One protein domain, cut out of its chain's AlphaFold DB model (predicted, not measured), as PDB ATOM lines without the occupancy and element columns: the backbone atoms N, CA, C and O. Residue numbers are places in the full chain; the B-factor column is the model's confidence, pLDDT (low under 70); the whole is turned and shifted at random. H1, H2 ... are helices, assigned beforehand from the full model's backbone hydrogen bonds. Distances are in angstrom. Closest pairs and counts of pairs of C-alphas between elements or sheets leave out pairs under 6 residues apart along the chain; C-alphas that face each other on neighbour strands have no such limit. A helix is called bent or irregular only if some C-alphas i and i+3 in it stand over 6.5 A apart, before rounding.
ATOM      1  N   LYS A   9     148.469 120.169 254.337       84.75
ATOM      2  CA  LYS A   9     148.768 119.515 255.617       84.75
ATOM      3  C   LYS A   9     149.913 118.515 255.463       84.75
ATOM      4  O   LYS A   9     150.812 118.500 256.297       84.75
ATOM      5  N   GLU A  10     149.951 117.768 254.363       86.06
ATOM      6  CA  GLU A  10     151.047 116.841 254.067       86.06
ATOM      7  C   GLU A  10     152.390 117.567 253.932       86.06
ATOM      8  O   GLU A  10     153.369 117.143 254.542       86.06
ATOM      9  N   TYR A  11     152.442 118.701 253.220       85.06
ATOM     10  CA  TYR A  11     153.651 119.536 253.146       85.06
ATOM     11  C   TYR A  11     154.107 120.013 254.529       85.06
ATOM     12  O   TYR A  11     155.302 119.978 254.835       85.06
ATOM     13  N   GLN A  12     153.161 120.410 255.384       87.75
ATOM     14  CA  GLN A  12     153.468 120.878 256.733       87.75
ATOM     15  C   GLN A  12     154.038 119.757 257.613       87.75
ATOM     16  O   GLN A  12     155.065 119.935 258.272       87.75
ATOM     17  N   LYS A  13     153.401 118.580 257.599       89.50
ATOM     18  CA  LYS A  13     153.864 117.404 258.349       89.50
ATOM     19  C   LYS A  13     155.192 116.878 257.817       89.50
ATOM     20  O   LYS A  13     156.044 116.492 258.614       89.50
ATOM     21  N   PHE A  14     155.395 116.907 256.501       89.81
ATOM     22  CA  PHE A  14     156.659 116.545 255.862       89.81
ATOM     23  C   PHE A  14     157.782 117.472 256.321       89.81
ATOM     24  O   PHE A  14     158.799 117.007 256.831       89.81
ATOM     25  N   GLY A  15     157.572 118.786 256.228       89.50
ATOM     26  CA  GLY A  15     158.543 119.764 256.704       89.50
ATOM     27  C   GLY A  15     158.885 119.583 258.185       89.50
ATOM     28  O   GLY A  15     160.057 119.564 258.560       89.50
ATOM     29  N   LEU A  16     157.873 119.366 259.030       92.31
ATOM     30  CA  LEU A  16     158.075 119.167 260.464       92.31
ATOM     31  C   LEU A  16     158.856 117.879 260.759       92.31
ATOM     32  O   LEU A  16     159.810 117.904 261.534       92.31
ATOM     33  N   ALA A  17     158.480 116.765 260.131       92.31
ATOM     34  CA  ALA A  17     159.109 115.464 260.340       92.31
ATOM     35  C   ALA A  17     160.590 115.467 259.949       92.31
ATOM     36  O   ALA A  17     161.447 115.076 260.743       92.31
ATOM     37  N   PHE A  18     160.903 115.946 258.746       91.56
ATOM     38  CA  PHE A  18     162.277 115.972 258.247       91.56
ATOM     39  C   PHE A  18     163.117 117.060 258.929       91.56
ATOM     40  O   PHE A  18     164.313 116.863 259.147       91.56
ATOM     41  N   GLY A  19     162.497 118.166 259.351       90.75
ATOM     42  CA  GLY A  19     163.145 119.204 260.150       90.75
ATOM     43  C   GLY A  19     163.555 118.704 261.535       90.75
ATOM     44  O   GLY A  19     164.709 118.863 261.935       90.75
ATOM     45  N   LEU A  20     162.642 118.032 262.244       91.75
ATOM     46  CA  LEU A  20     162.937 117.419 263.542       91.75
ATOM     47  C   LEU A  20     163.966 116.294 263.421       91.75
ATOM     48  O   LEU A  20     164.866 116.213 264.253       91.75
ATOM     49  N   ALA A  21     163.881 115.466 262.377       91.69
ATOM     50  CA  ALA A  21     164.882 114.436 262.116       91.69
ATOM     51  C   ALA A  21     166.283 115.037 261.938       91.69
ATOM     52  O   ALA A  21     167.227 114.567 262.568       91.69
ATOM     53  N   ALA A  22     166.413 116.112 261.153       89.62
ATOM     54  CA  ALA A  22     167.690 116.796 260.965       89.62
ATOM     55  C   ALA A  22     168.245 117.338 262.294       89.62
ATOM     56  O   ALA A  22     169.429 117.162 262.581       89.62
ATOM     57  N   ILE A  23     167.389 117.934 263.135       90.88
ATOM     58  CA  ILE A  23     167.785 118.414 264.466       90.88
ATOM     59  C   ILE A  23     168.259 117.255 265.348       90.88
ATOM     60  O   ILE A  23     169.327 117.344 265.954       90.88
ATOM     61  N   LEU A  24     167.491 116.168 265.421       88.31
ATOM     62  CA  LEU A  24     167.798 115.015 266.270       88.31
ATOM     63  C   LEU A  24     169.118 114.352 265.868       88.31
ATOM     64  O   LEU A  24     169.987 114.152 266.717       88.31
ATOM     65  N   VAL A  25     169.296 114.069 264.576       88.31
ATOM     66  CA  VAL A  25     170.505 113.413 264.054       88.31
ATOM     67  C   VAL A  25     171.735 114.295 264.253       88.31
ATOM     68  O   VAL A  25     172.798 113.785 264.592       88.31
ATOM     69  N   GLN A  26     171.606 115.616 264.107       85.50
ATOM     70  CA  GLN A  26     172.720 116.534 264.347       85.50
ATOM     71  C   GLN A  26     173.035 116.720 265.839       85.50
ATOM     72  O   GLN A  26     174.186 116.953 266.206       85.50
ATOM     73  N   SER A  27     172.025 116.612 266.704       84.88
ATOM     74  CA  SER A  27     172.183 116.769 268.155       84.88
ATOM     75  C   SER A  27     172.808 115.540 268.807       84.88
ATOM     76  O   SER A  27     173.540 115.674 269.784       84.88
ATOM     77  N   PHE A  28     172.564 114.340 268.273       81.62
ATOM     78  CA  PHE A  28     172.983 113.090 268.909       81.62
ATOM     79  C   PHE A  28     174.509 112.977 269.129       81.62
ATOM     80  O   PHE A  28     174.913 112.723 270.267       81.62
ATOM     81  N   PRO A  29     175.385 113.262 268.140       74.81
ATOM     82  CA  PRO A  29     176.834 113.261 268.359       74.81
ATOM     83  C   PRO A  29     177.298 114.337 269.348       74.81
ATOM     84  O   PRO A  29     178.264 114.131 270.078       74.81
ATOM     85  N   LEU A  30     176.610 115.485 269.393       79.56
ATOM     86  CA  LEU A  30     176.927 116.572 270.325       79.56
ATOM     87  C   LEU A  30     176.622 116.156 271.766       79.56
ATOM     88  O   LEU A  30     177.461 116.333 272.645       79.56
ATOM     89  N   ILE A  31     175.455 115.549 271.987       79.69
ATOM     90  CA  ILE A  31     175.047 115.009 273.285       79.69
ATOM     91  C   ILE A  31     176.025 113.915 273.725       79.69
ATOM     92  O   ILE A  31     176.538 113.970 274.839       79.69
ATOM     93  N   TYR A  32     176.350 112.969 272.840       73.69
ATOM     94  CA  TYR A  32     177.335 111.925 273.128       73.69
ATOM     95  C   TYR A  32     178.705 112.511 273.512       73.69
ATOM     96  O   TYR A  32     179.292 112.100 274.513       73.69
ATOM     97  N   GLY A  33     179.186 113.516 272.774       68.31
ATOM     98  CA  GLY A  33     180.438 114.213 273.073       68.31
ATOM     99  C   GLY A  33     180.440 114.897 274.444       68.31
ATOM    100  O   GLY A  33     181.433 114.792 275.161       68.31
ATOM    101  N   ALA A  34     179.328 115.517 274.858       72.50
ATOM    102  CA  ALA A  34     179.205 116.111 276.196       72.50
ATOM    103  C   ALA A  34     179.348 115.093 277.338       72.50
ATOM    104  O   ALA A  34     179.808 115.462 278.414       72.50
ATOM    105  N   PHE A  35     178.961 113.834 277.120       74.44
ATOM    106  CA  PHE A  35     179.026 112.794 278.150       74.44
ATOM    107  C   PHE A  35     180.329 111.990 278.145       74.44
ATOM    108  O   PHE A  35     180.637 111.339 279.139       74.44
ATOM    109  N   THR A  36     181.083 112.002 277.042       69.94
ATOM    110  CA  THR A  36     182.220 111.082 276.837       69.94
ATOM    111  C   THR A  36     183.572 111.764 276.660       69.94
ATOM    112  O   THR A  36     184.600 111.099 276.758       69.94
ATOM    113  N   THR A  37     183.607 113.078 276.425       60.97
ATOM    114  CA  THR A  37     184.854 113.820 276.187       60.97
ATOM    115  C   THR A  37     184.985 115.022 277.121       60.97
ATOM    116  O   THR A  37     183.987 115.626 277.500       60.97
ATOM    117  N   ASN A  38     186.222 115.428 277.442       58.19
ATOM    118  CA  ASN A  38     186.543 116.664 278.181       58.19
ATOM    119  C   ASN A  38     186.301 117.940 277.340       58.19
ATOM    120  O   ASN A  38     187.064 118.904 277.402       58.19
ATOM    121  N   VAL A  39     185.270 117.951 276.495       64.19
ATOM    122  CA  VAL A  39     184.872 119.141 275.744       64.19
ATOM    123  C   VAL A  39     184.067 120.029 276.683       64.19
ATOM    124  O   VAL A  39     183.115 119.573 277.313       64.19
ATOM    125  N   ALA A  40     184.438 121.309 276.779       67.31
ATOM    126  CA  ALA A  40     183.732 122.267 277.622       67.31
ATOM    127  C   ALA A  40     182.224 122.242 277.322       67.31
ATOM    128  O   ALA A  40     181.805 122.484 276.185       67.31
ATOM    129  N   ALA A  41     181.408 121.967 278.345       68.12
ATOM    130  CA  ALA A  41     179.956 121.831 278.215       68.12
ATOM    131  C   ALA A  41     179.306 123.057 277.544       68.12
ATOM    132  O   ALA A  41     178.355 122.923 276.775       68.12
ATOM    133  N   THR A  42     179.877 124.246 277.753       64.25
ATOM    134  CA  THR A  42     179.476 125.507 277.111       64.25
ATOM    135  C   THR A  42     179.604 125.472 275.584       64.25
ATOM    136  O   THR A  42     178.717 125.960 274.888       64.25
ATOM    137  N   SER A  43     180.649 124.836 275.044       68.75
ATOM    138  CA  SER A  43     180.831 124.660 273.598       68.75
ATOM    139  C   SER A  43     179.797 123.699 273.012       68.75
ATOM    140  O   SER A  43     179.264 123.945 271.929       68.75
ATOM    141  N   VAL A  44     179.466 122.622 273.731       74.25
ATOM    142  CA  VAL A  44     178.454 121.654 273.281       74.25
ATOM    143  C   VAL A  44     177.055 122.267 273.298       74.25
ATOM    144  O   VAL A  44     176.338 122.175 272.301       74.25
ATOM    145  N   ILE A  45     176.686 122.948 274.387       74.81
ATOM    146  CA  ILE A  45     175.407 123.664 274.505       74.81
ATOM    147  C   ILE A  45     175.287 124.720 273.401       74.81
ATOM    148  O   ILE A  45     174.261 124.797 272.727       74.81
ATOM    149  N   GLY A  46     176.355 125.480 273.151       70.56
ATOM    150  CA  GLY A  46     176.394 126.442 272.055       70.56
ATOM    151  C   GLY A  46     176.148 125.796 270.686       70.56
ATOM    152  O   GLY A  46     175.323 126.278 269.910       70.56
ATOM    153  N   LYS A  47     176.784 124.653 270.398       77.31
ATOM    154  CA  LYS A  47     176.544 123.907 269.151       77.31
ATOM    155  C   LYS A  47     175.094 123.444 269.025       77.31
ATOM    156  O   LYS A  47     174.538 123.571 267.938       77.31
ATOM    157  N   LEU A  48     174.469 122.978 270.111       82.19
ATOM    158  CA  LEU A  48     173.061 122.558 270.121       82.19
ATOM    159  C   LEU A  48     172.097 123.707 269.787       82.19
ATOM    160  O   LEU A  48     171.142 123.496 269.046       82.19
ATOM    161  N   ILE A  49     172.373 124.932 270.246       82.12
ATOM    162  CA  ILE A  49     171.557 126.119 269.920       82.12
ATOM    163  C   ILE A  49     171.607 126.451 268.418       82.12
ATOM    164  O   ILE A  49     170.641 126.968 267.862       82.12
ATOM    165  N   ILE A  50     172.714 126.135 267.739       81.69
ATOM    166  CA  ILE A  50     172.896 126.418 266.307       81.69
ATOM    167  C   ILE A  50     172.208 125.369 265.416       81.69
ATOM    168  O   ILE A  50     171.866 125.678 264.273       81.69
ATOM    169  N   VAL A  51     171.990 124.144 265.912       85.06
ATOM    170  CA  VAL A  51     171.463 123.004 265.134       85.06
ATOM    171  C   VAL A  51     170.179 123.323 264.346       85.06
ATOM    172  O   VAL A  51     170.147 123.006 263.156       85.06
ATOM    173  N   PRO A  52     169.150 123.991 264.907       85.88
ATOM    174  CA  PRO A  52     167.929 124.321 264.159       85.88
ATOM    175  C   PRO A  52     168.157 125.246 262.957       85.88
ATOM    176  O   PRO A  52     167.363 125.254 262.019       85.88
ATOM    177  N   PHE A  53     169.250 126.013 262.967       82.88
ATOM    178  CA  PHE A  53     169.643 126.918 261.887       82.88
ATOM    179  C   PHE A  53     170.556 126.243 260.859       82.88
ATOM    180  O   PHE A  53     171.075 126.906 259.959       82.88
ATOM    181  N   SER A  54     170.794 124.934 260.982       81.56
ATOM    182  CA  SER A  54     171.492 124.194 259.942       81.56
ATOM    183  C   SER A  54     170.649 124.152 258.675       81.56
ATOM    184  O   SER A  54     169.422 124.085 258.701       81.56
ATOM    185  N   THR A  55     171.339 124.202 257.545       76.19
ATOM    186  CA  THR A  55     170.741 124.283 256.222       76.19
ATOM    187  C   THR A  55     169.594 123.288 255.965       76.19
ATOM    188  O   THR A  55     168.522 123.736 255.566       76.19
ATOM    189  N   PRO A  56     169.748 121.965 256.165       80.56
ATOM    190  CA  PRO A  56     168.636 121.047 255.940       80.56
ATOM    191  C   PRO A  56     167.503 121.263 256.955       80.56
ATOM    192  O   PRO A  56     166.343 121.308 256.554       80.56
ATOM    193  N   ALA A  57     167.816 121.472 258.241       87.12
ATOM    194  CA  ALA A  57     166.807 121.655 259.286       87.12
ATOM    195  C   ALA A  57     165.925 122.884 259.024       87.12
ATOM    196  O   ALA A  57     164.702 122.765 259.003       87.12
ATOM    197  N   ILE A  58     166.528 124.043 258.749       87.19
ATOM    198  CA  ILE A  58     165.786 125.291 258.541       87.19
ATOM    199  C   ILE A  58     164.942 125.262 257.262       87.19
ATOM    200  O   ILE A  58     163.852 125.827 257.236       87.19
ATOM    201  N   LEU A  59     165.400 124.572 256.210       88.44
ATOM    202  CA  LEU A  59     164.643 124.426 254.965       88.44
ATOM    203  C   LEU A  59     163.431 123.506 255.149       88.44
ATOM    204  O   LEU A  59     162.333 123.852 254.712       88.44
ATOM    205  N   PHE A  60     163.591 122.371 255.837       89.25
ATOM    206  CA  PHE A  60     162.466 121.490 256.158       89.25
ATOM    207  C   PHE A  60     161.489 122.144 257.150       89.25
ATOM    208  O   PHE A  60     160.284 122.126 256.923       89.25
ATOM    209  N   ILE A  61     161.970 122.822 258.192       89.50
ATOM    210  CA  ILE A  61     161.100 123.583 259.108       89.50
ATOM    211  C   ILE A  61     160.401 124.729 258.367       89.50
ATOM    212  O   ILE A  61     159.220 124.984 258.590       89.50
ATOM    213  N   GLY A  62     161.089 125.379 257.427       85.56
ATOM    214  CA  GLY A  62     160.491 126.360 256.530       85.56
ATOM    215  C   GLY A  62     159.303 125.784 255.761       85.56
ATOM    216  O   GLY A  62     158.246 126.408 255.726       85.56
ATOM    217  N   LEU A  63     159.423 124.561 255.229       87.75
ATOM    218  CA  LEU A  63     158.299 123.849 254.603       87.75
ATOM    219  C   LEU A  63     157.137 123.617 255.574       87.75
ATOM    220  O   LEU A  63     155.986 123.733 255.165       87.75
ATOM    221  N   ALA A  64     157.429 123.345 256.849       87.00
ATOM    222  CA  ALA A  64     156.413 123.123 257.879       87.00
ATOM    223  C   ALA A  64     155.516 124.351 258.111       87.00
ATOM    224  O   ALA A  64     154.336 124.227 258.433       87.00
ATOM    225  N   ILE A  65     156.091 125.546 257.967       86.75
ATOM    226  CA  ILE A  65     155.407 126.825 258.193       86.75
ATOM    227  C   ILE A  65     154.672 127.280 256.926       86.75
ATOM    228  O   ILE A  65     153.627 127.935 256.994       86.75
ATOM    229  N   LEU A  66     155.202 126.937 255.753       82.06
ATOM    230  CA  LEU A  66     154.609 127.322 254.482       82.06
ATOM    231  C   LEU A  66     153.323 126.536 254.194       82.06
ATOM    232  O   LEU A  66     153.114 125.411 254.633       82.06
ATOM    233  N   LYS A  67     152.422 127.167 253.432       72.12
ATOM    234  CA  LYS A  67     151.178 126.526 252.972       72.12
ATOM    235  C   LYS A  67     151.414 125.546 251.807       72.12
ATOM    236  O   LYS A  67     150.542 124.735 251.531       72.12
ATOM    237  N   SER A  68     152.543 125.675 251.112       75.31
ATOM    238  CA  SER A  68     152.918 124.914 249.915       75.31
ATOM    239  C   SER A  68     154.429 124.977 249.678       75.31
ATOM    240  O   SER A  68     155.133 125.736 250.361       75.31
ATOM    241  N   TYR A  69     154.936 124.224 248.695       77.31
ATOM    242  CA  TYR A  69     156.319 124.350 248.243       77.31
ATOM    243  C   TYR A  69     156.559 125.694 247.537       77.31
ATOM    244  O   TYR A  69     156.472 125.827 246.321       77.31
ATOM    245  N   LYS A  70     156.951 126.709 248.311       77.75
ATOM    246  CA  LYS A  70     157.322 128.024 247.774       77.75
ATOM    247  C   LYS A  70     158.830 128.191 247.774       77.75
ATOM    248  O   LYS A  70     159.388 128.726 248.728       77.75
ATOM    249  N   GLU A  71     159.474 127.796 246.677       73.38
ATOM    250  CA  GLU A  71     160.934 127.882 246.487       73.38
ATOM    251  C   GLU A  71     161.495 129.259 246.878       73.38
ATOM    252  O   GLU A  71     162.480 129.343 247.607       73.38
ATOM    253  N   LYS A  72     160.807 130.349 246.500       76.50
ATOM    254  CA  LYS A  72     161.213 131.717 246.869       76.50
ATOM    255  C   LYS A  72     161.219 131.954 248.378       76.50
ATOM    256  O   LYS A  72     162.130 132.586 248.899       76.50
ATOM    257  N   ALA A  73     160.190 131.482 249.079       80.44
ATOM    258  CA  ALA A  73     160.071 131.674 250.520       80.44
ATOM    259  C   ALA A  73     161.067 130.787 251.276       80.44
ATOM    260  O   ALA A  73     161.728 131.260 252.195       80.44
ATOM    261  N   LEU A  74     161.234 129.536 250.837       82.00
ATOM    262  CA  LEU A  74     162.242 128.619 251.375       82.00
ATOM    263  C   LEU A  74     163.653 129.147 251.186       82.00
ATOM    264  O   LEU A  74     164.473 129.019 252.087       82.00
ATOM    265  N   PHE A  75     163.920 129.774 250.045       79.38
ATOM    266  CA  PHE A  75     165.186 130.433 249.801       79.38
ATOM    267  C   PHE A  75     165.473 131.515 250.856       79.38
ATOM    268  O   PHE A  75     166.523 131.473 251.497       79.38
ATOM    269  N   TRP A  76     164.541 132.445 251.091       79.06
ATOM    270  CA  TRP A  76     164.737 133.502 252.090       79.06
ATOM    271  C   TRP A  76     164.857 132.954 253.516       79.06
ATOM    272  O   TRP A  76     165.711 133.411 254.274       79.06
ATOM    273  N   ILE A  77     164.058 131.942 253.869       85.31
ATOM    274  CA  ILE A  77     164.154 131.241 255.160       85.31
ATOM    275  C   ILE A  77     165.531 130.583 255.316       85.31
ATOM    276  O   ILE A  77     166.176 130.728 256.354       85.31
ATOM    277  N   GLY A  78     166.010 129.907 254.272       83.00
ATOM    278  CA  GLY A  78     167.338 129.309 254.239       83.00
ATOM    279  C   GLY A  78     168.442 130.349 254.407       83.00
ATOM    280  O   GLY A  78     169.347 130.139 255.208       83.00
ATOM    281  N   LEU A  79     168.351 131.488 253.711       81.69
ATOM    282  CA  LEU A  79     169.348 132.557 253.786       81.69
ATOM    283  C   LEU A  79     169.432 133.142 255.201       81.69
ATOM    284  O   LEU A  79     170.530 133.310 255.736       81.69
ATOM    285  N   LEU A  80     168.278 133.395 255.826       81.00
ATOM    286  CA  LEU A  80     168.205 133.817 257.224       81.00
ATOM    287  C   LEU A  80     168.816 132.762 258.153       81.00
ATOM    288  O   LEU A  80     169.581 133.113 259.045       81.00
ATOM    289  N   GLY A  81     168.545 131.476 257.913       81.56
ATOM    290  CA  GLY A  81     169.147 130.370 258.660       81.56
ATOM    291  C   GLY A  81     170.668 130.314 258.536       81.56
ATOM    292  O   GLY A  81     171.362 130.226 259.547       81.56
ATOM    293  N   VAL A  82     171.206 130.444 257.319       83.94
ATOM    294  CA  VAL A  82     172.654 130.515 257.063       83.94
ATOM    295  C   VAL A  82     173.274 131.673 257.837       83.94
ATOM    296  O   VAL A  82     174.259 131.475 258.550       83.94
ATOM    297  N   TRP A  83     172.676 132.861 257.747       81.44
ATOM    298  CA  TRP A  83     173.172 134.059 258.418       81.44
ATOM    299  C   TRP A  83     173.135 133.923 259.947       81.44
ATOM    300  O   TRP A  83     174.152 134.133 260.610       81.44
ATOM    301  N   MET A  84     172.012 133.457 260.502       79.62
ATOM    302  CA  MET A  84     171.869 133.168 261.933       79.62
ATOM    303  C   MET A  84     172.868 132.108 262.403       79.62
ATOM    304  O   MET A  84     173.504 132.276 263.439       79.62
ATOM    305  N   SER A  85     173.067 131.039 261.629       82.56
ATOM    306  CA  SER A  85     174.016 129.972 261.955       82.56
ATOM    307  C   SER A  85     175.460 130.475 262.006       82.56
ATOM    308  O   SER A  85     176.238 130.014 262.846       82.56
ATOM    309  N   VAL A  86     175.833 131.404 261.120       81.44
ATOM    310  CA  VAL A  86     177.162 132.032 261.113       81.44
ATOM    311  C   VAL A  86     177.317 132.964 262.308       81.44
ATOM    312  O   VAL A  86     178.282 132.815 263.049       81.44
ATOM    313  N   ILE A  87     176.367 133.867 262.549       77.38
ATOM    314  CA  ILE A  87     176.462 134.831 263.655       77.38
ATOM    315  C   ILE A  87     176.481 134.139 265.009       77.38
ATOM    316  O   ILE A  87     177.314 134.472 265.845       77.38
ATOM    317  N   LEU A  88     175.616 133.147 265.216       75.50
ATOM    318  CA  LEU A  88     175.608 132.381 266.456       75.50
ATOM    319  C   LEU A  88     176.915 131.604 266.635       75.50
ATOM    320  O   LEU A  88     177.445 131.589 267.740       75.50
ATOM    321  N   ASN A  89     177.484 131.028 265.566       75.12
ATOM    322  CA  ASN A  89     178.827 130.438 265.634       75.12
ATOM    323  C   ASN A  89     179.867 131.473 266.075       75.12
ATOM    324  O   ASN A  89     180.629 131.221 267.001       75.12
ATOM    325  N   LEU A  90     179.896 132.640 265.437       74.94
ATOM    326  CA  LEU A  90     180.870 133.678 265.763       74.94
ATOM    327  C   LEU A  90     180.736 134.131 267.218       74.94
ATOM    328  O   LEU A  90     181.724 134.174 267.944       74.94
ATOM    329  N   TYR A  91     179.508 134.381 267.666       69.88
ATOM    330  CA  TYR A  91     179.219 134.789 269.034       69.88
ATOM    331  C   TYR A  91     179.628 133.725 270.064       69.88
ATOM    332  O   TYR A  91     180.296 134.042 271.043       69.88
ATOM    333  N   ILE A  92     179.274 132.458 269.825       68.88
ATOM    334  CA  ILE A  92     179.523 131.346 270.754       68.88
ATOM    335  C   ILE A  92     181.009 130.981 270.837       68.88
ATOM    336  O   ILE A  92     181.492 130.671 271.924       68.88
ATOM    337  N   PHE A  93     181.730 130.982 269.711       66.06
ATOM    338  CA  PHE A  93     183.120 130.514 269.665       66.06
ATOM    339  C   PHE A  93     184.151 131.617 269.872       66.06
ATOM    340  O   PHE A  93     185.213 131.332 270.417       66.06
ATOM    341  N   TYR A  94     183.857 132.849 269.457       68.12
ATOM    342  CA  TYR A  94     184.818 133.949 269.534       68.12
ATOM    343  C   TYR A  94     184.483 134.974 270.617       68.12
ATOM    344  O   TYR A  94     185.353 135.765 270.958       68.12
ATOM    345  N   GLY A  95     183.274 134.977 271.195       60.28
ATOM    346  CA  GLY A  95     182.964 135.747 272.411       60.28
ATOM    347  C   GLY A  95     183.280 137.251 272.350       60.28
ATOM    348  O   GLY A  95     183.510 137.855 273.393       60.28
ATOM    349  N   GLY A  96     183.333 137.848 271.151       55.09
ATOM    350  CA  GLY A  96     183.719 139.251 270.939       55.09
ATOM    351  C   GLY A  96     185.186 139.499 270.551       55.09
ATOM    352  O   GLY A  96     185.582 140.656 270.451       55.09
ATOM    353  N   GLN A  97     185.989 138.458 270.315       59.72
ATOM    354  CA  GLN A  97     187.335 138.584 269.737       59.72
ATOM    355  C   GLN A  97     187.287 138.985 268.253       59.72
ATOM    356  O   GLN A  97     186.308 138.705 267.556       59.72
ATOM    357  N   GLU A  98     188.358 139.620 267.762       58.28
ATOM    358  CA  GLU A  98     188.501 139.964 266.343       58.28
ATOM    359  C   GLU A  98     188.509 138.694 265.487       58.28
ATOM    360  O   GLU A  98     189.428 137.877 265.547       58.28
ATOM    361  N   VAL A  99     187.465 138.524 264.675       66.69
ATOM    362  CA  VAL A  99     187.385 137.438 263.699       66.69
ATOM    363  C   VAL A  99     187.776 137.976 262.335       66.69
ATOM    364  O   VAL A  99     187.213 138.962 261.858       66.69
ATOM    365  N   LEU A 100     188.714 137.290 261.681       70.62
ATOM    366  CA  LEU A 100     189.100 137.605 260.312       70.62
ATOM    367  C   LEU A 100     187.871 137.541 259.397       70.62
ATOM    368  O   LEU A 100     187.169 136.528 259.352       70.62
ATOM    369  N   LEU A 101     187.645 138.618 258.637       68.38
ATOM    370  CA  LEU A 101     186.548 138.727 257.669       68.38
ATOM    371  C   LEU A 101     186.504 137.511 256.737       68.38
ATOM    372  O   LEU A 101     185.440 136.973 256.461       68.38
ATOM    373  N   GLU A 102     187.665 137.027 256.315       64.81
ATOM    374  CA  GLU A 102     187.812 135.823 255.504       64.81
ATOM    375  C   GLU A 102     187.140 134.577 256.103       64.81
ATOM    376  O   GLU A 102     186.412 133.873 255.404       64.81
ATOM    377  N   THR A 103     187.318 134.325 257.401       70.25
ATOM    378  CA  THR A 103     186.705 133.182 258.093       70.25
ATOM    379  C   THR A 103     185.181 133.287 258.086       70.25
ATOM    380  O   THR A 103     184.478 132.286 257.917       70.25
ATOM    381  N   ILE A 104     184.661 134.508 258.234       72.88
ATOM    382  CA  ILE A 104     183.225 134.790 258.167       72.88
ATOM    383  C   ILE A 104     182.711 134.505 256.754       72.88
ATOM    384  O   ILE A 104     181.750 133.752 256.596       72.88
ATOM    385  N   LEU A 105     183.364 135.069 255.735       70.19
ATOM    386  CA  LEU A 105     182.937 134.931 254.345       70.19
ATOM    387  C   LEU A 105     182.985 133.471 253.882       70.19
ATOM    388  O   LEU A 105     181.989 132.984 253.362       70.19
ATOM    389  N   ASN A 106     184.062 132.741 254.177       74.06
ATOM    390  CA  ASN A 106     184.191 131.319 253.851       74.06
ATOM    391  C   ASN A 106     183.078 130.476 254.514       74.06
ATOM    392  O   ASN A 106     182.445 129.625 253.883       74.06
ATOM    393  N   SER A 107     182.751 130.759 255.782       74.69
ATOM    394  CA  SER A 107     181.648 130.085 256.482       74.69
ATOM    395  C   SER A 107     180.286 130.353 255.824       74.69
ATOM    396  O   SER A 107     179.485 129.425 255.654       74.69
ATOM    397  N   ILE A 108     180.033 131.598 255.399       77.94
ATOM    398  CA  ILE A 108     178.819 131.975 254.660       77.94
ATOM    399  C   ILE A 108     178.781 131.261 253.305       77.94
ATOM    400  O   ILE A 108     177.757 130.658 252.982       77.94
ATOM    401  N   THR A 109     179.880 131.272 252.546       75.00
ATOM    402  CA  THR A 109     180.011 130.608 251.239       75.00
ATOM    403  C   THR A 109     179.634 129.129 251.344       75.00
ATOM    404  O   THR A 109     178.730 128.652 250.653       75.00
ATOM    405  N   ARG A 110     180.243 128.396 252.284       75.56
ATOM    406  CA  ARG A 110     179.997 126.955 252.464       75.56
ATOM    407  C   ARG A 110     178.550 126.643 252.851       75.56
ATOM    408  O   ARG A 110     177.918 125.769 252.253       75.56
ATOM    409  N   LYS A 111     177.997 127.363 253.830       79.38
ATOM    410  CA  LYS A 111     176.619 127.144 254.311       79.38
ATOM    411  C   LYS A 111     175.572 127.564 253.278       79.38
ATOM    412  O   LYS A 111     174.582 126.855 253.086       79.38
ATOM    413  N   GLY A 112     175.809 128.677 252.584       78.50
ATOM    414  CA  GLY A 112     174.966 129.146 251.488       78.50
ATOM    415  C   GLY A 112     174.947 128.158 250.326       78.50
ATOM    416  O   GLY A 112     173.888 127.897 249.760       78.50
ATOM    417  N   MET A 113     176.082 127.531 250.010       77.88
ATOM    418  CA  MET A 113     176.132 126.569 248.917       77.88
ATOM    419  C   MET A 113     175.438 125.253 249.281       77.88
ATOM    420  O   MET A 113     174.659 124.724 248.487       77.88
ATOM    421  N   ALA A 114     175.617 124.769 250.515       77.75
ATOM    422  CA  ALA A 114     174.839 123.641 251.030       77.75
ATOM    423  C   ALA A 114     173.323 123.909 250.941       77.75
ATOM    424  O   ALA A 114     172.542 122.996 250.660       77.75
ATOM    425  N   MET A 115     172.899 125.160 251.157       83.94
ATOM    426  CA  MET A 115     171.492 125.566 251.080       83.94
ATOM    427  C   MET A 115     170.971 125.538 249.656       83.94
ATOM    428  O   MET A 115     169.903 124.976 249.425       83.94
ATOM    429  N   ILE A 116     171.738 126.066 248.704       77.81
ATOM    430  CA  ILE A 116     171.392 125.993 247.284       77.81
ATOM    431  C   ILE A 116     171.232 124.529 246.855       77.81
ATOM    432  O   ILE A 116     170.197 124.177 246.299       77.81
ATOM    433  N   LEU A 117     172.192 123.652 247.171       79.31
ATOM    434  CA  LEU A 117     172.108 122.229 246.810       79.31
ATOM    435  C   LEU A 117     170.896 121.534 247.439       79.31
ATOM    436  O   LEU A 117     170.192 120.786 246.761       79.31
ATOM    437  N   SER A 118     170.613 121.822 248.709       79.19
ATOM    438  CA  SER A 118     169.449 121.266 249.408       79.19
ATOM    439  C   SER A 118     168.133 121.710 248.756       79.19
ATOM    440  O   SER A 118     167.236 120.891 248.565       79.19
ATOM    441  N   LEU A 119     168.026 122.978 248.344       80.38
ATOM    442  CA  LEU A 119     166.865 123.493 247.610       80.38
ATOM    443  C   LEU A 119     166.668 122.788 246.261       80.38
ATOM    444  O   LEU A 119     165.531 122.469 245.915       80.38
ATOM    445  N   LEU A 120     167.749 122.492 245.528       78.56
ATOM    446  CA  LEU A 120     167.681 121.770 244.249       78.56
ATOM    447  C   LEU A 120     167.191 120.334 244.416       78.56
ATOM    448  O   LEU A 120     166.339 119.881 243.651       78.56
ATOM    449  N   VAL A 121     167.698 119.632 245.431       79.88
ATOM    450  CA  VAL A 121     167.259 118.270 245.758       79.88
ATOM    451  C   VAL A 121     165.778 118.258 246.134       79.88
ATOM    452  O   VAL A 121     165.023 117.434 245.615       79.88
ATOM    453  N   LEU A 122     165.337 119.211 246.963       80.25
ATOM    454  CA  LEU A 122     163.926 119.369 247.323       80.25
ATOM    455  C   LEU A 122     163.055 119.637 246.095       80.25
ATOM    456  O   LEU A 122     162.061 118.946 245.889       80.25
ATOM    457  N   ARG A 123     163.448 120.587 245.242       78.75
ATOM    458  CA  ARG A 123     162.727 120.911 244.006       78.75
ATOM    459  C   ARG A 123     162.545 119.686 243.117       78.75
ATOM    460  O   ARG A 123     161.441 119.422 242.648       78.75
ATOM    461  N   TYR A 124     163.620 118.934 242.893       77.12
ATOM    462  CA  TYR A 124     163.573 117.740 242.058       77.12
ATOM    463  C   TYR A 124     162.694 116.638 242.662       77.12
ATOM    464  O   TYR A 124     161.925 115.996 241.944       77.12
ATOM    465  N   PHE A 125     162.754 116.456 243.983       79.12
ATOM    466  CA  PHE A 125     161.872 115.535 244.694       79.12
ATOM    467  C   PHE A 125     160.394 115.892 244.494       79.12
ATOM    468  O   PHE A 125     159.628 115.019 244.090       79.12
ATOM    469  N   PHE A 126     160.001 117.154 244.691       76.50
ATOM    470  CA  PHE A 126     158.605 117.578 244.526       76.50
ATOM    471  C   PHE A 126     158.122 117.525 243.067       76.50
ATOM    472  O   PHE A 126     156.947 117.298 242.819       76.50
ATOM    473  N   GLN A 127     159.016 117.656 242.081       74.12
ATOM    474  CA  GLN A 127     158.661 117.426 240.674       74.12
ATOM    475  C   GLN A 127     158.390 115.947 240.357       74.12
ATOM    476  O   GLN A 127     157.579 115.641 239.485       74.12
ATOM    477  N   LYS A 128     159.114 115.019 240.997       72.75
ATOM    478  CA  LYS A 128     159.015 113.575 240.720       72.75
ATOM    479  C   LYS A 128     158.088 112.824 241.672       72.75
ATOM    480  O   LYS A 128     157.747 111.685 241.367       72.75
ATOM    481  N   ASN A 129     157.721 113.421 242.808       71.69
ATOM    482  CA  ASN A 129     156.917 112.818 243.879       71.69
ATOM    483  C   ASN A 129     157.427 111.439 244.334       71.69
ATOM    484  O   ASN A 129     156.665 110.551 244.722       71.69
ATOM    485  N   ASN A 130     158.742 111.230 244.259       73.62
ATOM    486  CA  ASN A 130     159.344 109.924 244.479       73.62
ATOM    487  C   ASN A 130     160.505 110.026 245.465       73.62
ATOM    488  O   ASN A 130     161.555 110.603 245.174       73.62
ATOM    489  N   PHE A 131     160.310 109.396 246.621       76.50
ATOM    490  CA  PHE A 131     161.242 109.399 247.742       76.50
ATOM    491  C   PHE A 131     162.639 108.874 247.382       76.50
ATOM    492  O   PHE A 131     163.635 109.366 247.902       76.50
ATOM    493  N   ILE A 132     162.740 107.943 246.427       78.56
ATOM    494  CA  ILE A 132     164.034 107.433 245.950       78.56
ATOM    495  C   ILE A 132     164.873 108.566 245.342       78.56
ATOM    496  O   ILE A 132     166.083 108.608 245.543       78.56
ATOM    497  N   HIS A 133     164.250 109.531 244.661       78.00
ATOM    498  CA  HIS A 133     164.974 110.664 244.078       78.00
ATOM    499  C   HIS A 133     165.488 111.634 245.149       78.00
ATOM    500  O   HIS A 133     166.545 112.232 244.957       78.00
ATOM    501  N   LEU A 134     164.797 111.747 246.291       80.69
ATOM    502  CA  LEU A 134     165.292 112.493 247.450       80.69
ATOM    503  C   LEU A 134     166.564 111.834 248.006       80.69
ATOM    504  O   LEU A 134     167.562 112.518 248.223       80.69
ATOM    505  N   ILE A 135     166.552 110.502 248.159       80.19
ATOM    506  CA  ILE A 135     167.723 109.720 248.589       80.19
ATOM    507  C   ILE A 135     168.885 109.917 247.614       80.19
ATOM    508  O   ILE A 135     169.979 110.276 248.038       80.19
ATOM    509  N   ILE A 136     168.654 109.730 246.310       80.62
ATOM    510  CA  ILE A 136     169.692 109.890 245.280       80.62
ATOM    511  C   ILE A 136     170.266 111.313 245.301       80.62
ATOM    512  O   ILE A 136     171.483 111.478 245.247       80.62
ATOM    513  N   GLY A 137     169.413 112.335 245.419       78.38
ATOM    514  CA  GLY A 137     169.844 113.732 245.472       78.38
ATOM    515  C   GLY A 137     170.765 114.024 246.657       78.38
ATOM    516  O   GLY A 137     171.830 114.612 246.479       78.38
ATOM    517  N   PHE A 138     170.413 113.560 247.858       77.50
ATOM    518  CA  PHE A 138     171.274 113.724 249.031       77.50
ATOM    519  C   PHE A 138     172.535 112.850 248.973       77.50
ATOM    520  O   PHE A 138     173.600 113.313 249.370       77.50
ATOM    521  N   MET A 139     172.467 111.640 248.409       78.31
ATOM    522  CA  MET A 139     173.656 110.809 248.169       78.31
ATOM    523  C   MET A 139     174.642 111.483 247.208       78.31
ATOM    524  O   MET A 139     175.849 111.423 247.430       78.31
ATOM    525  N   ALA A 140     174.151 112.181 246.180       79.25
ATOM    526  CA  ALA A 140     175.008 112.968 245.299       79.25
ATOM    527  C   ALA A 140     175.725 114.092 246.065       79.25
ATOM    528  O   ALA A 140     176.921 114.281 245.871       79.25
ATOM    529  N   ILE A 141     175.040 114.790 246.984       76.62
ATOM    530  CA  ILE A 141     175.673 115.804 247.851       76.62
ATOM    531  C   ILE A 141     176.793 115.183 248.692       76.62
ATOM    532  O   ILE A 141     177.860 115.780 248.806       76.62
ATOM    533  N   VAL A 142     176.578 113.987 249.251       75.25
ATOM    534  CA  VAL A 142     177.599 113.268 250.032       75.25
ATOM    535  C   VAL A 142     178.822 112.972 249.175       75.25
ATOM    536  O   VAL A 142     179.925 113.335 249.565       75.25
ATOM    537  N   VAL A 143     178.635 112.393 247.985       78.50
ATOM    538  CA  VAL A 143     179.739 112.084 247.062       78.50
ATOM    539  C   VAL A 143     180.501 113.349 246.666       78.50
ATOM    540  O   VAL A 143     181.730 113.354 246.682       78.50
ATOM    541  N   LEU A 144     179.794 114.439 246.354       75.75
ATOM    542  CA  LEU A 144     180.417 115.723 246.023       75.75
ATOM    543  C   LEU A 144     181.213 116.287 247.205       75.75
ATOM    544  O   LEU A 144     182.329 116.761 247.009       75.75
ATOM    545  N   ALA A 145     180.675 116.204 248.424       73.12
ATOM    546  CA  ALA A 145     181.368 116.632 249.636       73.12
ATOM    547  C   ALA A 145     182.625 115.792 249.897       73.12
ATOM    548  O   ALA A 145     183.672 116.352 250.206       73.12
ATOM    549  N   THR A 146     182.551 114.472 249.708       73.56
ATOM    550  CA  THR A 146     183.702 113.567 249.809       73.56
ATOM    551  C   THR A 146     184.780 113.927 248.798       73.56
ATOM    552  O   THR A 146     185.931 114.119 249.180       73.56
ATOM    553  N   LEU A 147     184.410 114.081 247.525       75.56
ATOM    554  CA  LEU A 147     185.337 114.477 246.465       75.56
ATOM    555  C   LEU A 147     185.988 115.828 246.772       75.56
ATOM    556  O   LEU A 147     187.202 115.953 246.660       75.56
ATOM    557  N   ASN A 148     185.209 116.817 247.217       71.81
ATOM    558  CA  ASN A 148     185.738 118.130 247.577       71.81
ATOM    559  C   ASN A 148     186.715 118.048 248.764       71.81
ATOM    560  O   ASN A 148     187.773 118.668 248.731       71.81
ATOM    561  N   SER A 149     186.417 117.236 249.782       70.69
ATOM    562  CA  SER A 149     187.331 117.003 250.908       70.69
ATOM    563  C   SER A 149     188.627 116.311 250.481       70.69
ATOM    564  O   SER A 149     189.695 116.702 250.944       70.69
ATOM    565  N   PHE A 150     188.563 115.335 249.570       74.00
ATOM    566  CA  PHE A 150     189.757 114.720 248.980       74.00
ATOM    567  C   PHE A 150     190.605 115.743 248.222       74.00
ATOM    568  O   PHE A 150     191.817 115.805 248.412       74.00
ATOM    569  N   LEU A 151     189.968 116.576 247.403       70.56
ATOM    570  CA  LEU A 151     190.651 117.616 246.642       70.56
ATOM    571  C   LEU A 151     191.306 118.674 247.544       70.56
ATOM    572  O   LEU A 151     192.377 119.168 247.215       70.56
ATOM    573  N   LEU A 152     190.694 119.006 248.685       66.62
ATOM    574  CA  LEU A 152     191.170 120.061 249.588       66.62
ATOM    575  C   LEU A 152     192.180 119.599 250.639       66.62
ATOM    576  O   LEU A 152     193.021 120.388 251.070       66.62
ATOM    577  N   TYR A 153     192.056 118.361 251.115       73.50
ATOM    578  CA  TYR A 153     192.774 117.896 252.301       73.50
ATOM    579  C   TYR A 153     193.666 116.683 252.050       73.50
ATOM    580  O   TYR A 153     194.304 116.237 252.996       73.50
ATOM    581  N   SER A 154     193.773 116.168 250.820       72.00
ATOM    582  CA  SER A 154     194.626 115.003 250.508       72.00
ATOM    583  C   SER A 154     196.104 115.184 250.871       72.00
ATOM    584  O   SER A 154     196.785 114.199 251.141       72.00
ATOM    585  N   GLU A 155     196.596 116.421 250.932       71.06
ATOM    586  CA  GLU A 155     197.965 116.726 251.372       71.06
ATOM    587  C   GLU A 155     198.121 116.792 252.903       71.06
ATOM    588  O   GLU A 155     199.241 116.777 253.410       71.06
ATOM    589  N   LYS A 156     197.015 116.904 253.652       74.19
ATOM    590  CA  LYS A 156     197.003 117.174 255.106       74.19
ATOM    591  C   LYS A 156     196.364 116.069 255.943       74.19
ATOM    592  O   LYS A 156     196.646 115.982 257.132       74.19
ATOM    593  N   LEU A 157     195.481 115.279 255.345       74.12
ATOM    594  CA  LEU A 157     194.743 114.192 255.972       74.12
ATOM    595  C   LEU A 157     194.960 112.918 255.164       74.12
ATOM    596  O   LEU A 157     195.054 112.944 253.936       74.12
ATOM    597  N   THR A 158     194.997 111.786 255.854       82.56
ATOM    598  CA  THR A 158     195.031 110.481 255.198       82.56
ATOM    599  C   THR A 158     193.712 110.209 254.469       82.56
ATOM    600  O   THR A 158     192.647 110.690 254.860       82.56
ATOM    601  N   ALA A 159     193.753 109.382 253.419       78.81
ATOM    602  CA  ALA A 159     192.545 108.975 252.697       78.81
ATOM    603  C   ALA A 159     191.486 108.362 253.633       78.81
ATOM    604  O   ALA A 159     190.293 108.587 253.446       78.81
ATOM    605  N   THR A 160     191.923 107.634 254.665       79.75
ATOM    606  CA  THR A 160     191.053 107.030 255.680       79.75
ATOM    607  C   THR A 160     190.323 108.086 256.508       79.75
ATOM    608  O   THR A 160     189.104 108.017 256.616       79.75
ATOM    609  N   GLU A 161     191.016 109.108 257.016       75.19
ATOM    610  CA  GLU A 161     190.388 110.191 257.795       75.19
ATOM    611  C   GLU A 161     189.369 110.979 256.960       75.19
ATOM    612  O   GLU A 161     188.287 111.326 257.439       75.19
ATOM    613  N   ILE A 162     189.682 111.228 255.684       73.62
ATOM    614  CA  ILE A 162     188.768 111.901 254.752       73.62
ATOM    615  C   ILE A 162     187.523 111.040 254.498       73.62
ATOM    616  O   ILE A 162     186.403 111.564 254.482       73.62
ATOM    617  N   LEU A 163     187.698 109.724 254.321       72.94
ATOM    618  CA  LEU A 163     186.592 108.778 254.155       72.94
ATOM    619  C   LEU A 163     185.734 108.688 255.412       72.94
ATOM    620  O   LEU A 163     184.516 108.718 255.293       72.94
ATOM    621  N   GLU A 164     186.327 108.636 256.600       73.94
ATOM    622  CA  GLU A 164     185.586 108.590 257.861       73.94
ATOM    623  C   GLU A 164     184.732 109.847 258.055       73.94
ATOM    624  O   GLU A 164     183.525 109.739 258.275       73.94
ATOM    625  N   GLN A 165     185.307 111.044 257.892       70.75
ATOM    626  CA  GLN A 165     184.553 112.305 257.989       70.75
ATOM    627  C   GLN A 165     183.420 112.375 256.958       70.75
ATOM    628  O   GLN A 165     182.309 112.827 257.254       70.75
ATOM    629  N   SER A 166     183.688 111.885 255.751       72.62
ATOM    630  CA  SER A 166     182.711 111.812 254.670       72.62
ATOM    631  C   SER A 166     181.589 110.818 254.949       72.62
ATOM    632  O   SER A 166     180.425 111.127 254.701       72.62
ATOM    633  N   LEU A 167     181.916 109.645 255.492       72.69
ATOM    634  CA  LEU A 167     180.956 108.621 255.892       72.69
ATOM    635  C   LEU A 167     180.071 109.130 257.025       72.69
ATOM    636  O   LEU A 167     178.865 108.934 256.961       72.69
ATOM    637  N   TRP A 168     180.619 109.856 258.000       71.56
ATOM    638  CA  TRP A 168     179.820 110.524 259.029       71.56
ATOM    639  C   TRP A 168     178.854 111.554 258.436       71.56
ATOM    640  O   TRP A 168     177.677 111.580 258.801       71.56
ATOM    641  N   GLY A 169     179.316 112.355 257.470       70.81
ATOM    642  CA  GLY A 169     178.456 113.261 256.706       70.81
ATOM    643  C   GLY A 169     177.373 112.523 255.910       70.81
ATOM    644  O   GLY A 169     176.224 112.957 255.877       70.81
ATOM    645  N   GLY A 170     177.702 111.377 255.312       72.75
ATOM    646  CA  GLY A 170     176.756 110.520 254.599       72.75
ATOM    647  C   GLY A 170     175.707 109.892 255.506       72.75
ATOM    648  O   GLY A 170     174.510 109.968 255.226       72.75
ATOM    649  N   LEU A 171     176.149 109.343 256.634       78.62
ATOM    650  CA  LEU A 171     175.294 108.786 257.674       78.62
ATOM    651  C   LEU A 171     174.333 109.841 258.217       78.62
ATOM    652  O   LEU A 171     173.161 109.527 258.410       78.62
ATOM    653  N   PHE A 172     174.770 111.093 258.382       81.69
ATOM    654  CA  PHE A 172     173.879 112.193 258.758       81.69
ATOM    655  C   PHE A 172     172.675 112.310 257.806       81.69
ATOM    656  O   PHE A 172     171.535 112.360 258.271       81.69
ATOM    657  N   TYR A 173     172.889 112.295 256.486       79.75
ATOM    658  CA  TYR A 173     171.786 112.369 255.522       79.75
ATOM    659  C   TYR A 173     170.928 111.100 255.520       79.75
ATOM    660  O   TYR A 173     169.703 111.204 255.516       79.75
ATOM    661  N   VAL A 174     171.537 109.912 255.585       82.38
ATOM    662  CA  VAL A 174     170.803 108.634 255.621       82.38
ATOM    663  C   VAL A 174     169.913 108.541 256.862       82.38
ATOM    664  O   VAL A 174     168.723 108.248 256.742       82.38
ATOM    665  N   PHE A 175     170.446 108.851 258.047       84.38
ATOM    666  CA  PHE A 175     169.669 108.860 259.286       84.38
ATOM    667  C   PHE A 175     168.598 109.949 259.277       84.38
ATOM    668  O   PHE A 175     167.478 109.687 259.706       84.38
ATOM    669  N   THR A 176     168.891 111.139 258.741       87.19
ATOM    670  CA  THR A 176     167.897 112.217 258.619       87.19
ATOM    671  C   THR A 176     166.728 111.789 257.734       87.19
ATOM    672  O   THR A 176     165.574 111.978 258.109       87.19
ATOM    673  N   LEU A 177     167.005 111.162 256.586       86.94
ATOM    674  CA  LEU A 177     165.967 110.663 255.683       86.94
ATOM    675  C   LEU A 177     165.180 109.500 256.299       86.94
ATOM    676  O   LEU A 177     163.955 109.473 256.192       86.94
ATOM    677  N   GLY A 178     165.860 108.564 256.967       86.00
ATOM    678  CA  GLY A 178     165.230 107.417 257.623       86.00
ATOM    679  C   GLY A 178     164.323 107.824 258.785       86.00
ATOM    680  O   GLY A 178     163.145 107.469 258.804       86.00
ATOM    681  N   ILE A 179     164.842 108.618 259.727       89.88
ATOM    682  CA  ILE A 179     164.073 109.127 260.872       89.88
ATOM    683  C   ILE A 179     162.966 110.067 260.390       89.88
ATOM    684  O   ILE A 179     161.836 109.957 260.858       89.88
ATOM    685  N   GLY A 180     163.250 110.940 259.419       89.38
ATOM    686  CA  GLY A 180     162.260 111.849 258.839       89.38
ATOM    687  C   GLY A 180     161.088 111.100 258.217       89.38
ATOM    688  O   GLY A 180     159.938 111.450 258.462       89.38
ATOM    689  N   TYR A 181     161.353 110.010 257.495       88.56
ATOM    690  CA  TYR A 181     160.305 109.165 256.929       88.56
ATOM    691  C   TYR A 181     159.438 108.486 258.000       88.56
ATOM    692  O   TYR A 181     158.213 108.450 257.873       88.56
ATOM    693  N   ILE A 182     160.057 107.973 259.069       89.00
ATOM    694  CA  ILE A 182     159.336 107.364 260.197       89.00
ATOM    695  C   ILE A 182     158.461 108.411 260.893       89.00
ATOM    696  O   ILE A 182     157.267 108.183 261.074       89.00
ATOM    697  N   LEU A 183     159.028 109.572 261.236       90.62
ATOM    698  CA  LEU A 183     158.289 110.673 261.855       90.62
ATOM    699  C   LEU A 183     157.144 111.147 260.961       90.62
ATOM    700  O   LEU A 183     156.047 111.383 261.453       90.62
ATOM    701  N   PHE A 184     157.361 111.223 259.648       89.75
ATOM    702  CA  PHE A 184     156.324 111.621 258.706       89.75
ATOM    703  C   PHE A 184     155.148 110.642 258.712       89.75
ATOM    704  O   PHE A 184     154.004 111.079 258.800       89.75
ATOM    705  N   LYS A 185     155.417 109.329 258.718       87.00
ATOM    706  CA  LYS A 185     154.376 108.299 258.858       87.00
ATOM    707  C   LYS A 185     153.601 108.379 260.170       87.00
ATOM    708  O   LYS A 185     152.433 108.020 260.190       87.00
ATOM    709  N   ILE A 186     154.247 108.804 261.253       88.06
ATOM    710  CA  ILE A 186     153.591 108.996 262.554       88.06
ATOM    711  C   ILE A 186     152.743 110.274 262.545       88.06
ATOM    712  O   ILE A 186     151.691 110.334 263.171       88.06
ATOM    713  N   PHE A 187     153.218 111.316 261.866       87.12
ATOM    714  CA  PHE A 187     152.595 112.635 261.868       87.12
ATOM    715  C   PHE A 187     151.423 112.783 260.905       87.12
ATOM    716  O   PHE A 187     150.621 113.698 261.114       87.12
ATOM    717  N   ILE A 188     151.364 111.954 259.862       85.44
ATOM    718  CA  ILE A 188     150.310 111.980 258.849       85.44
ATOM    719  C   ILE A 188     149.108 111.143 259.301       85.44
ATOM    720  O   ILE A 188     149.247 109.969 259.643       85.44
ATOM    721  N   GLY A 189     147.932 111.766 259.337       79.12
ATOM    722  CA  GLY A 189     146.653 111.103 259.608       79.12
ATOM    723  C   GLY A 189     145.782 110.991 258.356       79.12
ATOM    724  O   GLY A 189     146.039 111.646 257.349       79.12
ATOM    725  N   ASN A 190     144.708 110.198 258.425       72.38
ATOM    726  CA  ASN A 190     143.791 110.005 257.291       72.38
ATOM    727  C   ASN A 190     143.164 111.330 256.800       72.38
ATOM    728  O   ASN A 190     143.081 111.558 255.596       72.38
ATOM    729  N   ASP A 191     142.837 112.250 257.715       75.25
ATOM    730  CA  ASP A 191     142.233 113.564 257.418       75.25
ATOM    731  C   ASP A 191     143.214 114.576 256.782       75.25
ATOM    732  O   ASP A 191     142.850 115.720 256.464       75.25
ATOM    733  N   ASP A 192     144.492 114.205 256.647       74.50
ATOM    734  CA  ASP A 192     145.507 115.046 256.015       74.50
ATOM    735  C   ASP A 192     145.499 114.910 254.487       74.50
ATOM    736  O   ASP A 192     145.909 115.844 253.796       74.50
ATOM    737  N   HIS A 193     144.943 113.819 253.951       76.94
ATOM    738  CA  HIS A 193     144.789 113.589 252.509       76.94
ATOM    739  C   HIS A 193     143.585 114.324 251.894       76.94
ATOM    740  O   HIS A 193     143.537 114.537 250.684       76.94
TER     741      HIS A 193
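Overview. This is residues 9 to 193 of the 315 residues of an uncharacterized protein of Flammeovirga sp. SR4 (UniProt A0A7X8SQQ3). Long helices run back and forth along one main axis as a wedge-shaped up-and-down bundle: H1a, H2 and H4 with H3 make one side, the pair H6 and H7 the other, and H5 slants between them. H7 packs on H1a, and H5 packs on H3 and H4; toward H1b at the one side and the H6 to H7 turn at the other, the two sides spread open. The printed part has 185 residues, with seven named helices, H1 to H7 in chain order, and no named strand, class all helix. It is compact, with a radius of gyration of the C-alphas of 17.2 A and spans of 51 by 35 by 34 A.

Arrangement. By its hydrogen bonds H1, residues 9 to 36, was assigned as one helix, but it is bent: C-alphas 26 and 29 are 6.6 A apart. Its arms H1a, residues 9 to 26, and H1b, residues 29 to 36, stand at a shallow tilt of 33 degrees, only just short of steep. H2, residues 41 to 53, forms a hairpin with H1b; their closest C-alphas, of Leu 30 and Val 44, are 6.1 A apart. H2 is irregular, with C-alphas 49 and 52 7.0 A apart. H3, residues 55 to 65, touches H1a, opposite ways at a shallow tilt of 29 degrees, closest at Gln 12 and Ala 64, C-alphas 3.9 A apart. H4, residues 71 to 94, touches H2 at Phe 53 and Gly 81, their closest C-alphas, 4.8 A apart. H5, residues 101 to 128, forms a hairpin with H4 at a shallow tilt of 32 degrees, closest at Val 82 and Lys 111, C-alphas 5.9 A apart. With residues 111 to 119 alone it touches H3, closest at Thr 55 and Met 115, C-alphas 5.4 A apart. H6, residues 131 to 153, forms a hairpin with H5, closest at Val 121 and Gly 137, C-alphas 5.2 A apart. H7, residues 159 to 187, forms a hairpin with H6, closest at Thr 146 and Ser 166, C-alphas 5.3 A apart. H7 touches H1a, closest at Phe 18 and Gly 180, C-alphas 4.2 A apart, opposite ways at a steep tilt of 36 degrees, only just past shallow. H2 and H7 are apart, as are H4 and H6. Every O i to N i+4 pair is within hydrogen-bond range in H1a, H1b, H3, H4, H5, H6 and H7; in H2, 7 of 9 are.

Along the chain. H1a begins at C-alpha 9, (148.768, 119.515, 255.617), and is 25.7 A long. H4 is 33.7 A long, H5 41.0 A and H6 33.0 A. H7 is 41.2 A long and ends at C-alpha 187, (152.595, 112.635, 261.868).

Size, cuts and confidence. The C-alphas of Glu 155 and Asp 191, the two farthest apart, are 56.1 A from each other. The printed part has no cut. The link H4 to H5 is short, the other links are tight. The mean pLDDT of the printed part is 78.3; 21 residues are under 70, among them 36 to 43 and 91 to 99.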